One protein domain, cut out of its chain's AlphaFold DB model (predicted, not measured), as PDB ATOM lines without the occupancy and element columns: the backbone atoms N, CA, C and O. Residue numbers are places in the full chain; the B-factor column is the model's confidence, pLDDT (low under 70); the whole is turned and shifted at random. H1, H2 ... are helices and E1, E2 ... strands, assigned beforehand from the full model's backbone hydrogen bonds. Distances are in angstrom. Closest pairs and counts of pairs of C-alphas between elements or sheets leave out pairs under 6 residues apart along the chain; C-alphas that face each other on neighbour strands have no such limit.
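AT A GLANCE: This is residues 9 to 102 of the 206 residues of the protein "Error-prone DNA polymerase" of Streptomyces sp. MMG1533 (UniProt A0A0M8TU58). A ribbon of two short antiparallel strands, E1 and E2, has the long helix H2 running over one side of it, and H5 packs across the later part of H2 at one end. Towards the other end gather the short helices H1, H3 and H4, with much of a long looping stretch, residues 53 to 81, that has no named element. The printed part has 94 residues, with H1, H2, E1, H3, H4, E2 and H5 in that order; the class is mostly helix. It is compact, with a radius of gyration of the C-alphas of 13.6 A and spans of 37 by 30 by 18 A.

HOW THE PARTS SIT: Start at E1, residues 38 to 41, and E2, residues 82 to 85, antiparallel neighbours at 147 degrees; N 41 and O 82 are 2.9 A apart, within hydrogen-bond range. Look next at H2, residues 18 to 33, whose closest C-alphas to E1 are those of Val 28 and Val 38, 6.5 A. With residues 27 to 31 alone H2 touches H5, residues 90 to 101, at a steep tilt of 52 degrees, opposite ways; the closest C-alphas, of Thr 31 and Val 93, are 6.0 A apart. H4, residues 48 to 52, is close to H2 but not clearly touching, the closest C-alphas being those of Phe 21 and Asn 50, 7.5 A. H1, residues 9 to 14, is likewise close but not clearly touching H2, with the C-alphas of Ile 12 and Glu 18 closest at 6.1 A. H3, residues 42 to 46, comes nearest E2 at the C-alphas of Gly 42 and Asp 82, 7.0 A. Every O i to N i+4 pair is within hydrogen-bond range in H1, H2, H4 and H5; H3 has 0 of 1, and 1 of 2 O i to N i+3 pairs.

IN THESE COORDINATES: Find C-alpha 18 at (93.911, 157.465, 123.554); from there H2 runs 22.4 A to C-alpha 33. H5 runs 16.7 A to C-alpha 101 at (78.615, 152.376, 127.435).

THE WHOLE: The C-alphas farthest apart, of Arg 74 and Glu 88, are 39.0 A apart. The printed part has no cut, the link from H4 to E2 is long, and residue 76 has pLDDT under 70.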
ATOM      1  N   GLY A   9     103.006 158.264 126.131       85.62
ATOM      2  CA  GLY A   9     101.869 159.084 125.708       85.62
ATOM      3  C   GLY A   9     101.985 159.603 124.274       85.62
ATOM      4  O   GLY A   9     100.999 159.571 123.546       85.62
ATOM      5  N   GLU A  10     103.176 160.009 123.826       89.69
ATOM      6  CA  GLU A  10     103.387 160.440 122.436       89.69
ATOM      7  C   GLU A  10     103.150 159.314 121.432       89.69
ATOM      8  O   GLU A  10     102.606 159.562 120.361       89.69
ATOM      9  N   VAL A  11     103.582 158.091 121.751       89.75
ATOM     10  CA  VAL A  11     103.369 156.927 120.879       89.75
ATOM     11  C   VAL A  11     101.885 156.565 120.830       89.75
ATOM     12  O   VAL A  11     101.349 156.338 119.751       89.75
ATOM     13  N   ILE A  12     101.203 156.561 121.981       91.69
ATOM     14  CA  ILE A  12      99.755 156.305 122.059       91.69
ATOM     15  C   ILE A  12      98.979 157.345 121.245       91.69
ATOM     16  O   ILE A  12      98.105 156.966 120.468       91.69
ATOM     17  N   GLY A  13      99.332 158.627 121.381       90.94
ATOM     18  CA  GLY A  13      98.671 159.709 120.658       90.94
ATOM     19  C   GLY A  13      98.933 159.686 119.154       90.94
ATOM     20  O   GLY A  13      98.013 159.822 118.355       90.94
ATOM     21  N   ARG A  14     100.174 159.410 118.734       90.19
ATOM     22  CA  ARG A  14     100.508 159.239 117.309       90.19
ATOM     23  C   ARG A  14      99.748 158.086 116.652       90.19
ATOM     24  O   ARG A  14      99.446 158.167 115.465       90.19
ATOM     25  N   LEU A  15      99.452 157.029 117.406       90.25
ATOM     26  CA  LEU A  15      98.689 155.874 116.928       90.25
ATOM     27  C   LEU A  15      97.165 156.048 117.060       90.25
ATOM     28  O   LEU A  15      96.426 155.210 116.547       90.25
ATOM     29  N   GLY A  16      96.688 157.117 117.707       91.31
ATOM     30  CA  GLY A  16      95.261 157.384 117.891       91.31
ATOM     31  C   GLY A  16      94.569 156.429 118.872       91.31
ATOM     32  O   GLY A  16      93.387 156.122 118.712       91.31
ATOM     33  N   PHE A  17      95.304 155.885 119.849       93.25
ATOM     34  CA  PHE A  17      94.787 154.889 120.796       93.25
ATOM     35  C   PHE A  17      94.340 155.479 122.141       93.25
ATOM     36  O   PHE A  17      93.975 154.731 123.044       93.25
ATOM     37  N   GLU A  18      94.292 156.800 122.301       94.06
ATOM     38  CA  GLU A  18      93.911 157.465 123.554       94.06
ATOM     39  C   GLU A  18      92.529 157.017 124.037       94.06
ATOM     40  O   GLU A  18      92.363 156.640 125.196       94.06
ATOM     41  N   GLY A  19      91.544 156.994 123.131       93.12
ATOM     42  CA  GLY A  19      90.182 156.568 123.452       93.12
ATOM     43  C   GLY A  19      90.108 155.120 123.945       93.12
ATOM     44  O   GLY A  19      89.336 154.824 124.853       93.12
ATOM     45  N   TYR A  20      90.952 154.235 123.407       92.81
ATOM     46  CA  TYR A  20      91.045 152.843 123.849       92.81
ATOM     47  C   TYR A  20      91.581 152.744 125.285       92.81
ATOM     48  O   TYR A  20      90.960 152.093 126.125       92.81
ATOM     49  N   PHE A  21      92.668 153.453 125.606       94.88
ATOM     50  CA  PHE A  21      93.229 153.464 126.965       94.88
ATOM     51  C   PHE A  21      92.253 154.057 127.983       94.88
ATOM     52  O   PHE A  21      92.109 153.516 129.077       94.88
ATOM     53  N   LEU A  22      91.558 155.140 127.625       95.56
ATOM     54  CA  LEU A  22      90.565 155.764 128.500       95.56
ATOM     55  C   LEU A  22      89.349 154.859 128.724       95.56
ATOM     56  O   LEU A  22      88.861 154.775 129.849       95.56
ATOM     57  N   ALA A  23      88.887 154.143 127.695       95.19
ATOM     58  CA  ALA A  23      87.807 153.172 127.846       95.19
ATOM     59  C   ALA A  23      88.208 152.031 128.795       95.19
ATOM     60  O   ALA A  23      87.466 151.723 129.726       95.19
ATOM     61  N   VAL A  24      89.403 151.455 128.619       95.62
ATOM     62  CA  VAL A  24      89.925 150.401 129.506       95.62
ATOM     63  C   VAL A  24      90.088 150.910 130.940       95.62
ATOM     64  O   VAL A  24      89.665 150.242 131.883       95.62
ATOM     65  N   ALA A  25      90.645 152.110 131.123       96.81
ATOM     66  CA  ALA A  25      90.781 152.733 132.438       96.81
ATOM     67  C   ALA A  25      89.426 152.954 133.119       96.81
ATOM     68  O   ALA A  25      89.297 152.695 134.316       96.81
ATOM     69  N   GLN A  26      88.403 153.362 132.361       97.56
ATOM     70  CA  GLN A  26      87.051 153.523 132.885       97.56
ATOM     71  C   GLN A  26      86.470 152.188 133.368       97.56
ATOM     72  O   GLN A  26      85.958 152.128 134.482       97.56
ATOM     73  N   VAL A  27      86.618 151.105 132.593       97.00
ATOM     74  CA  VAL A  27      86.173 149.758 133.001       97.00
ATOM     75  C   VAL A  27      86.852 149.317 134.298       97.00
ATOM     76  O   VAL A  27      86.195 148.800 135.202       97.00
ATOM     77  N   VAL A  28      88.163 149.546 134.425       97.38
ATOM     78  CA  VAL A  28      88.914 149.234 135.651       97.38
ATOM     79  C   VAL A  28      88.401 150.054 136.836       97.38
ATOM     80  O   VAL A  28      88.224 149.503 137.925       97.38
ATOM     81  N   ALA A  29      88.144 151.349 136.642       97.81
ATOM     82  CA  ALA A  29      87.622 152.226 137.686       97.81
ATOM     83  C   ALA A  29      86.230 151.781 138.167       97.81
ATOM     84  O   ALA A  29      86.029 151.629 139.372       97.81
ATOM     85  N   ASP A  30      85.311 151.496 137.241       98.00
ATOM     86  CA  ASP A  30      83.955 151.036 137.557       98.00
ATOM     87  C   ASP A  30      83.983 149.677 138.273       98.00
ATOM     88  O   ASP A  30      83.328 149.490 139.298       98.00
ATOM     89  N   THR A  31      84.826 148.747 137.810       97.50
ATOM     90  CA  THR A  31      85.004 147.430 138.444       97.50
ATOM     91  C   THR A  31      85.480 147.563 139.894       97.50
ATOM     92  O   THR A  31      84.966 146.896 140.794       97.50
ATOM     93  N   ARG A  32      86.425 148.474 140.160       96.94
ATOM     94  CA  ARG A  32      86.894 148.750 141.527       96.94
ATOM     95  C   ARG A  32      85.834 149.424 142.387       96.94
ATOM     96  O   ARG A  32      85.766 149.121 143.576       96.94
ATOM     97  N   ALA A  33      85.008 150.298 141.815       97.88
ATOM     98  CA  ALA A  33      83.905 150.939 142.528       97.88
ATOM     99  C   ALA A  33      82.855 149.919 143.015       97.88
ATOM    100  O   ALA A  33      82.264 150.112 144.074       97.88
ATOM    101  N   LEU A  34      82.699 148.791 142.311       97.88
ATOM    102  CA  LEU A  34      81.892 147.637 142.739       97.88
ATOM    103  C   LEU A  34      82.562 146.771 143.826       97.88
ATOM    104  O   LEU A  34      82.016 145.741 144.240       97.88
ATOM    105  N   GLY A  35      83.771 147.135 144.261       97.69
ATOM    106  CA  GLY A  35      84.581 146.344 145.184       97.69
ATOM    107  C   GLY A  35      85.090 145.032 144.579       97.69
ATOM    108  O   GLY A  35      85.396 144.107 145.328       97.69
ATOM    109  N   ILE A  36      85.148 144.918 143.248       97.69
ATOM    110  CA  ILE A  36      85.657 143.734 142.544       97.69
ATOM    111  C   ILE A  36      87.152 143.926 142.277       97.69
ATOM    112  O   ILE A  36      87.583 144.968 141.773       97.69
ATOM    113  N   ARG A  37      87.968 142.914 142.594       95.38
ATOM    114  CA  ARG A  37      89.391 142.930 142.229       95.38
ATOM    115  C   ARG A  37      89.556 142.854 140.712       95.38
ATOM    116  O   ARG A  37      88.958 142.004 140.059       95.38
ATOM    117  N   VAL A  38      90.416 143.724 140.185       95.19
ATOM    118  CA  VAL A  38      90.756 143.802 138.761       95.19
ATOM    119  C   VAL A  38      92.233 144.130 138.572       95.19
ATOM    120  O   VAL A  38      92.774 145.008 139.257       95.19
ATOM    121  N   ALA A  39      92.876 143.437 137.635       89.88
ATOM    122  CA  ALA A  39      94.264 143.674 137.260       89.88
ATOM    123  C   ALA A  39      94.479 143.439 135.761       89.88
ATOM    124  O   ALA A  39      93.956 142.477 135.202       89.88
ATOM    125  N   ALA A  40      95.279 144.289 135.117       91.06
ATOM    126  CA  ALA A  40      95.744 144.016 133.763       91.06
ATOM    127  C   ALA A  40      96.803 142.901 133.745       91.06
ATOM    128  O   ALA A  40      97.689 142.863 134.607       91.06
ATOM    129  N   ARG A  41      96.751 142.037 132.729       87.56
ATOM    130  CA  ARG A  41      97.743 140.978 132.477       87.56
ATOM    131  C   ARG A  41      98.496 141.213 131.167       87.56
ATOM    132  O   ARG A  41      98.148 142.058 130.348       87.56
ATOM    133  N   GLY A  42      99.553 140.431 130.964       88.38
ATOM    134  CA  GLY A  42     100.299 140.430 129.706       88.38
ATOM    135  C   GLY A  42     101.189 141.660 129.520       88.38
ATOM    136  O   GLY A  42     101.732 142.215 130.475       88.38
ATOM    137  N   SER A  43     101.404 142.051 128.262       90.38
ATOM    138  CA  SER A  43     102.337 143.130 127.915       90.38
ATOM    139  C   SER A  43     101.863 144.507 128.384       90.38
ATOM    140  O   SER A  43     102.711 145.363 128.629       90.38
ATOM    141  N   GLY A  44     100.560 144.704 128.615       88.94
ATOM    142  CA  GLY A  44      99.995 145.965 129.108       88.94
ATOM    143  C   GLY A  44     100.627 146.490 130.403       88.94
ATOM    144  O   GLY A  44     100.666 147.706 130.604       88.94
ATOM    145  N   ALA A  45     101.205 145.616 131.237       91.56
ATOM    146  CA  ALA A  45     101.945 145.997 132.442       91.56
ATOM    147  C   ALA A  45     103.237 146.793 132.162       91.56
ATOM    148  O   ALA A  45     103.735 147.483 133.044       91.56
ATOM    149  N   GLY A  46     103.780 146.725 130.940       91.38
ATOM    150  CA  GLY A  46     104.956 147.496 130.524       91.38
ATOM    151  C   GLY A  46     104.674 148.969 130.212       91.38
ATOM    152  O   GLY A  46     105.609 149.711 129.920       91.38
ATOM    153  N   SER A  47     103.412 149.410 130.253       93.62
ATOM    154  CA  SER A  47     103.038 150.796 129.969       93.62
ATOM    155  C   SER A  47     102.955 151.642 131.235       93.62
ATOM    156  O   SER A  47     102.150 151.372 132.128       93.62
ATOM    157  N   MET A  48     103.723 152.735 131.267       94.75
ATOM    158  CA  MET A  48     103.626 153.726 132.343       94.75
ATOM    159  C   MET A  48     102.256 154.412 132.348       94.75
ATOM    160  O   MET A  48     101.746 154.759 133.405       94.75
ATOM    161  N   VAL A  49     101.627 154.564 131.180       95.19
ATOM    162  CA  VAL A  49     100.276 155.130 131.079       95.19
ATOM    163  C   VAL A  49      99.249 154.194 131.715       95.19
ATOM    164  O   VAL A  49      98.438 154.659 132.509       95.19
ATOM    165  N   ASN A  50      99.322 152.880 131.470       95.38
ATOM    166  CA  ASN A  50      98.450 151.926 132.165       95.38
ATOM    167  C   ASN A  50      98.674 151.941 133.680       95.38
ATOM    168  O   ASN A  50      97.711 151.826 134.433       95.38
ATOM    169  N   HIS A  51      99.918 152.098 134.137       94.94
ATOM    170  CA  HIS A  51     100.198 152.239 135.564       94.94
ATOM    171  C   HIS A  51      99.596 153.526 136.151       94.94
ATOM    172  O   HIS A  51      98.889 153.474 137.154       94.94
ATOM    173  N   ALA A  52      99.794 154.667 135.486       95.50
ATOM    174  CA  ALA A  52      99.279 155.967 135.918       95.50
ATOM    175  C   ALA A  52      97.742 156.052 135.902       95.50
ATOM    176  O   ALA A  52      97.151 156.717 136.748       95.50
ATOM    177  N   LEU A  53      97.087 155.351 134.972       95.50
ATOM    178  CA  LEU A  53      95.627 155.197 134.918       95.50
ATOM    179  C   LEU A  53      95.108 154.110 135.874       95.50
ATOM    180  O   LEU A  53      93.925 153.777 135.860       95.50
ATOM    181  N   PHE A  54      95.991 153.533 136.688       94.69
ATOM    182  CA  PHE A  54      95.722 152.438 137.609       94.69
ATOM    183  C   PHE A  54      95.174 151.156 136.956       94.69
ATOM    184  O   PHE A  54      94.647 150.298 137.664       94.69
ATOM    185  N   VAL A  55      95.321 150.992 135.641       95.81
ATOM    186  CA  VAL A  55      94.997 149.767 134.890       95.81
ATOM    187  C   VAL A  55      95.982 148.651 135.247       95.81
ATOM    188  O   VAL A  55      95.580 147.535 135.577       95.81
ATOM    189  N   ALA A  56      97.278 148.968 135.250       93.94
ATOM    190  CA  ALA A  56      98.340 148.063 135.674       93.94
ATOM    191  C   ALA A  56      98.812 148.404 137.094       93.94
ATOM    192  O   ALA A  56      99.163 149.542 137.393       93.94
ATOM    193  N   THR A  57      98.866 147.409 137.979       90.50
ATOM    194  CA  THR A  57      99.303 147.625 139.367       90.50
ATOM    195  C   THR A  57     100.818 147.810 139.480       90.50
ATOM    196  O   THR A  57     101.279 148.604 140.295       90.50
ATOM    197  N   ALA A  58     101.598 147.099 138.663       89.38
ATOM    198  CA  ALA A  58     103.058 147.140 138.706       89.38
ATOM    199  C   ALA A  58     103.612 148.436 138.095       89.38
ATOM    200  O   ALA A  58     103.200 148.823 137.000       89.38
ATOM    201  N   ASN A  59     104.585 149.063 138.765       93.44
ATOM    202  CA  ASN A  59     105.341 150.178 138.204       93.44
ATOM    203  C   ASN A  59     106.365 149.641 137.180       93.44
ATOM    204  O   ASN A  59     107.312 148.943 137.564       93.44
ATOM    205  N   PRO A  60     106.234 149.957 135.879       93.56
ATOM    206  CA  PRO A  60     107.106 149.384 134.860       93.56
ATOM    207  C   PRO A  60     108.566 149.830 134.990       93.56
ATOM    208  O   PRO A  60     109.450 149.076 134.591       93.56
ATOM    209  N   LEU A  61     108.853 151.000 135.574       92.88
ATOM    210  CA  LEU A  61     110.234 151.466 135.754       92.88
ATOM    211  C   LEU A  61     110.954 150.705 136.868       92.88
ATOM    212  O   LEU A  61     112.100 150.294 136.682       92.88
ATOM    213  N   GLU A  62     110.278 150.464 137.994       95.06
ATOM    214  CA  GLU A  62     110.822 149.673 139.108       95.06
ATOM    215  C   GLU A  62     111.152 148.243 138.671       95.06
ATOM    216  O   GLU A  62     112.193 147.692 139.030       95.06
ATOM    217  N   HIS A  63     110.295 147.668 137.829       93.06
ATOM    218  CA  HIS A  63     110.440 146.302 137.332       93.06
ATOM    219  C   HIS A  63     111.175 146.195 135.987       93.06
ATOM    220  O   HIS A  63     111.303 145.092 135.456       93.06
ATOM    221  N   ARG A  64     111.681 147.312 135.440       93.06
ATOM    222  CA  ARG A  64     112.392 147.380 134.146       93.06
ATOM    223  C   ARG A  64     111.611 146.721 132.997       93.06
ATOM    224  O   ARG A  64     112.185 146.036 132.150       93.06
ATOM    225  N   LEU A  65     110.293 146.905 132.989       92.81
ATOM    226  CA  LEU A  65     109.412 146.420 131.933       92.81
ATOM    227  C   LEU A  65     109.508 147.337 130.709       92.81
ATOM    228  O   LEU A  65     109.624 148.553 130.832       92.81
ATOM    229  N   LEU A  66     109.451 146.736 129.520       90.69
ATOM    230  CA  LEU A  66     109.620 147.442 128.249       90.69
ATOM    231  C   LEU A  66     108.262 147.812 127.647       90.69
ATOM    232  O   LEU A  66     107.432 146.929 127.407       90.69
ATOM    233  N   PHE A  67     108.072 149.094 127.337       91.25
ATOM    234  CA  PHE A  67     106.860 149.596 126.685       91.25
ATOM    235  C   PHE A  67     106.735 149.091 125.242       91.25
ATOM    236  O   PHE A  67     105.650 148.733 124.797       91.25
ATOM    237  N   GLU A  68     107.849 148.956 124.526       89.69
ATOM    238  CA  GLU A  68     107.897 148.567 123.113       89.69
ATOM    239  C   GLU A  68     107.435 147.125 122.870       89.69
ATOM    240  O   GLU A  68     107.046 146.770 121.757       89.69
ATOM    241  N   ARG A  69     107.459 146.284 123.914       88.56
ATOM    242  CA  ARG A  69     106.877 144.935 123.876       88.56
ATOM    243  C   ARG A  69     105.346 144.977 123.847       88.56
ATOM    244  O   ARG A  69     104.719 144.028 123.380       88.56
ATOM    245  N   PHE A  70     104.757 146.040 124.378       89.81
ATOM    246  CA  PHE A  70     103.320 146.265 124.408       89.81
ATOM    247  C   PHE A  70     102.841 147.037 123.182       89.81
ATOM    248  O   PHE A  70     101.939 146.568 122.491       89.81
ATOM    249  N   LEU A  71     103.468 148.178 122.890       89.56
ATOM    250  CA  LEU A  71     103.068 149.057 121.800       89.56
ATOM    251  C   LEU A  71     104.296 149.617 121.082       89.56
ATOM    252  O   LEU A  71     105.231 150.107 121.708       89.56
ATOM    253  N   SER A  72     104.291 149.558 119.752       86.81
ATOM    254  CA  SER A  72     105.389 150.054 118.925       86.81
ATOM    255  C   SER A  72     104.847 150.712 117.668       86.81
ATOM    256  O   SER A  72     103.962 150.166 117.019       86.81
ATOM    257  N   GLU A  73     105.447 151.822 117.245       82.94
ATOM    258  CA  GLU A  73     105.093 152.485 115.980       82.94
ATOM    259  C   GLU A  73     105.346 151.606 114.748       82.94
ATOM    260  O   GLU A  73     104.733 151.793 113.702       82.94
ATOM    261  N   ARG A  74     106.229 150.606 114.866       82.81
ATOM    262  CA  ARG A  74     106.484 149.628 113.799       82.81
ATOM    263  C   ARG A  74     105.367 148.594 113.662       82.81
ATOM    264  O   ARG A  74     105.341 147.864 112.676       82.81
ATOM    265  N   ARG A  75     104.477 148.497 114.656       77.00
ATOM    266  CA  ARG A  75     103.368 147.547 114.707       77.00
ATOM    267  C   ARG A  75     102.081 148.292 115.054       77.00
ATOM    268  O   ARG A  75     101.719 148.417 116.215       77.00
ATOM    269  N   THR A  76     101.373 148.746 114.029       69.31
ATOM    270  CA  THR A  76     100.149 149.558 114.152       69.31
ATOM    271  C   THR A  76      98.887 148.751 114.477       69.31
ATOM    272  O   THR A  76      97.777 149.267 114.369       69.31
ATOM    273  N   SER A  77      99.019 147.480 114.868       79.38
ATOM    274  CA  SER A  77      97.880 146.706 115.362       79.38
ATOM    275  C   SER A  77      97.428 147.245 116.716       79.38
ATOM    276  O   SER A  77      98.274 147.621 117.530       79.38
ATOM    277  N   LEU A  78      96.118 147.208 116.977       81.06
ATOM    278  CA  LEU A  78      95.568 147.551 118.286       81.06
ATOM    279  C   LEU A  78      96.284 146.729 119.382       81.06
ATOM    280  O   LEU A  78      96.433 145.513 119.210       81.06
ATOM    281  N   PRO A  79      96.778 147.365 120.458       86.69
ATOM    282  CA  PRO A  79      97.381 146.642 121.565       86.69
ATOM    283  C   PRO A  79      96.319 145.848 122.325       86.69
ATOM    284  O   PRO A  79      95.154 146.238 122.365       86.69
ATOM    285  N   ASP A  80      96.745 144.757 122.951       88.50
ATOM    286  CA  ASP A  80      95.873 143.906 123.756       88.50
ATOM    287  C   ASP A  80      96.071 144.206 125.250       88.50
ATOM    288  O   ASP A  80      97.189 144.095 125.768       88.50
ATOM    289  N   ILE A  81      95.005 144.641 125.928       91.50
ATOM    290  CA  ILE A  81      94.961 144.857 127.381       91.50
ATOM    291  C   ILE A  81      93.896 143.935 127.967       91.50
ATOM    292  O   ILE A  81      92.732 144.302 128.121       91.50
ATOM    293  N   ASP A  82      94.330 142.739 128.333       91.69
ATOM    294  CA  ASP A  82      93.502 141.775 129.040       91.69
ATOM    295  C   ASP A  82      93.329 142.179 130.514       91.69
ATOM    296  O   ASP A  82      94.310 142.470 131.209       91.69
ATOM    297  N   LEU A  83      92.091 142.137 131.011       93.00
ATOM    298  CA  LEU A  83      91.750 142.387 132.412       93.00
ATOM    299  C   LEU A  83      91.309 141.088 133.096       93.00
ATOM    300  O   LEU A  83      90.323 140.472 132.696       93.00
ATOM    301  N   ASP A  84      92.006 140.701 134.163       93.19
ATOM    302  CA  ASP A  84      91.581 139.622 135.051       93.19
ATOM    303  C   ASP A  84      90.665 140.188 136.146       93.19
ATOM    304  O   ASP A  84      91.018 141.161 136.818       93.19
ATOM    305  N   VAL A  85      89.502 139.558 136.339       94.75
ATOM    306  CA  VAL A  85      88.507 139.886 137.376       94.75
ATOM    307  C   VAL A  85      88.086 138.635 138.148       94.75
ATOM    308  O   VAL A  85      88.350 137.505 137.731       94.75
ATOM    309  N   GLU A  86      87.405 138.816 139.279       94.38
ATOM    310  CA  GLU A  86      86.860 137.706 140.069       94.38
ATOM    311  C   GLU A  86      85.829 136.900 139.261       94.38
ATOM    312  O   GLU A  86      84.828 137.446 138.795       94.38
ATOM    313  N   SER A  87      86.047 135.588 139.097       92.06
ATOM    314  CA  SER A  87      85.249 134.778 138.159       92.06
ATOM    315  C   SER A  87      83.763 134.724 138.503       92.06
ATOM    316  O   SER A  87      82.934 134.685 137.598       92.06
ATOM    317  N   GLU A  88      83.432 134.708 139.796       93.62
ATOM    318  CA  GLU A  88      82.055 134.649 140.301       93.62
ATOM    319  C   GLU A  88      81.303 135.965 140.075       93.62
ATOM    320  O   GLU A  88      80.097 135.950 139.852       93.62
ATOM    321  N   ARG A  89      82.028 137.091 140.054       95.50
ATOM    322  CA  ARG A  89      81.469 138.443 139.909       95.50
ATOM    323  C   ARG A  89      81.638 139.024 138.506       95.50
ATOM    324  O   ARG A  89      81.283 140.171 138.257       95.50
ATOM    325  N   ARG A  90      82.151 138.243 137.548       93.19
ATOM    326  CA  ARG A  90      82.423 138.714 136.176       93.19
ATOM    327  C   ARG A  90      81.186 139.275 135.468       93.19
ATOM    328  O   ARG A  90      81.313 140.178 134.650       93.19
ATOM    329  N   LEU A  91      80.001 138.731 135.758       94.25
ATOM    330  CA  LEU A  91      78.760 139.185 135.131       94.25
ATOM    331  C   LEU A  91      78.352 140.572 135.640       94.25
ATOM    332  O   LEU A  91      77.876 141.371 134.847       94.25
ATOM    333  N   GLU A  92      78.656 140.908 136.898       96.56
ATOM    334  CA  GLU A  92      78.459 142.268 137.421       96.56
ATOM    335  C   GLU A  92      79.332 143.281 136.666       96.56
ATOM    336  O   GLU A  92      78.898 144.391 136.371       96.56
ATOM    337  N   VAL A  93      80.555 142.881 136.294       96.00
ATOM    338  CA  VAL A  93      81.434 143.704 135.452       96.00
ATOM    339  C   VAL A  93      80.834 143.888 134.058       96.00
ATOM    340  O   VAL A  93      80.878 144.988 133.516       96.00
ATOM    341  N   TYR A  94      80.246 142.840 133.472       95.31
ATOM    342  CA  TYR A  94      79.596 142.938 132.161       95.31
ATOM    343  C   TYR A  94      78.415 143.906 132.217       95.31
ATOM    344  O   TYR A  94      78.307 144.778 131.356       95.31
ATOM    345  N   ASP A  95      77.576 143.788 133.246       95.44
ATOM    346  CA  ASP A  95      76.435 144.674 133.457       95.44
ATOM    347  C   ASP A  95      76.888 146.130 133.615       95.44
ATOM    348  O   ASP A  95      76.341 147.008 132.949       95.44
ATOM    349  N   ALA A  96      77.951 146.384 134.386       96.88
ATOM    350  CA  ALA A  96      78.518 147.721 134.545       96.88
ATOM    351  C   ALA A  96      79.060 148.302 133.230       96.88
ATOM    352  O   ALA A  96      78.838 149.478 132.937       96.88
ATOM    353  N   ILE A  97      79.727 147.491 132.400       96.19
ATOM    354  CA  ILE A  97      80.187 147.911 131.066       96.19
ATOM    355  C   ILE A  97      78.983 148.258 130.180       96.19
ATOM    356  O   ILE A  97      78.967 149.306 129.534       96.19
ATOM    357  N   ILE A  98      77.960 147.403 130.155       95.25
ATOM    358  CA  ILE A  98      76.754 147.611 129.344       95.25
ATOM    359  C   ILE A  98      76.000 148.868 129.797       95.25
ATOM    360  O   ILE A  98      75.540 149.639 128.958       95.25
ATOM    361  N   GLU A  99      75.898 149.110 131.103       96.31
ATOM    362  CA  GLU A  99      75.279 150.312 131.664       96.31
ATOM    363  C   GLU A  99      76.083 151.577 131.335       96.31
ATOM    364  O   GLU A  99      75.519 152.572 130.878       96.31
ATOM    365  N   ARG A 100      77.412 151.535 131.504       95.94
ATOM    366  CA  ARG A 100      78.328 152.653 131.231       95.94
ATOM    367  C   ARG A 100      78.300 153.071 129.763       95.94
ATOM    368  O   ARG A 100      78.262 154.265 129.461       95.94
ATOM    369  N   PHE A 101      78.393 152.105 128.855       95.19
ATOM    370  CA  PHE A 101      78.615 152.376 127.435       95.19
ATOM    371  C   PHE A 101      77.362 152.226 126.572       95.19
ATOM    372  O   PHE A 101      77.380 152.673 125.427       95.19
ATOM    373  N   GLY A 102      76.266 151.696 127.107       94.31
ATOM    374  CA  GLY A 102      75.007 151.533 126.388       94.31
ATOM    375  C   GLY A 102      74.924 150.214 125.618       94.31
ATOM    376  O   GLY A 102      75.911 149.693 125.085       94.31
TER     377      GLY A 102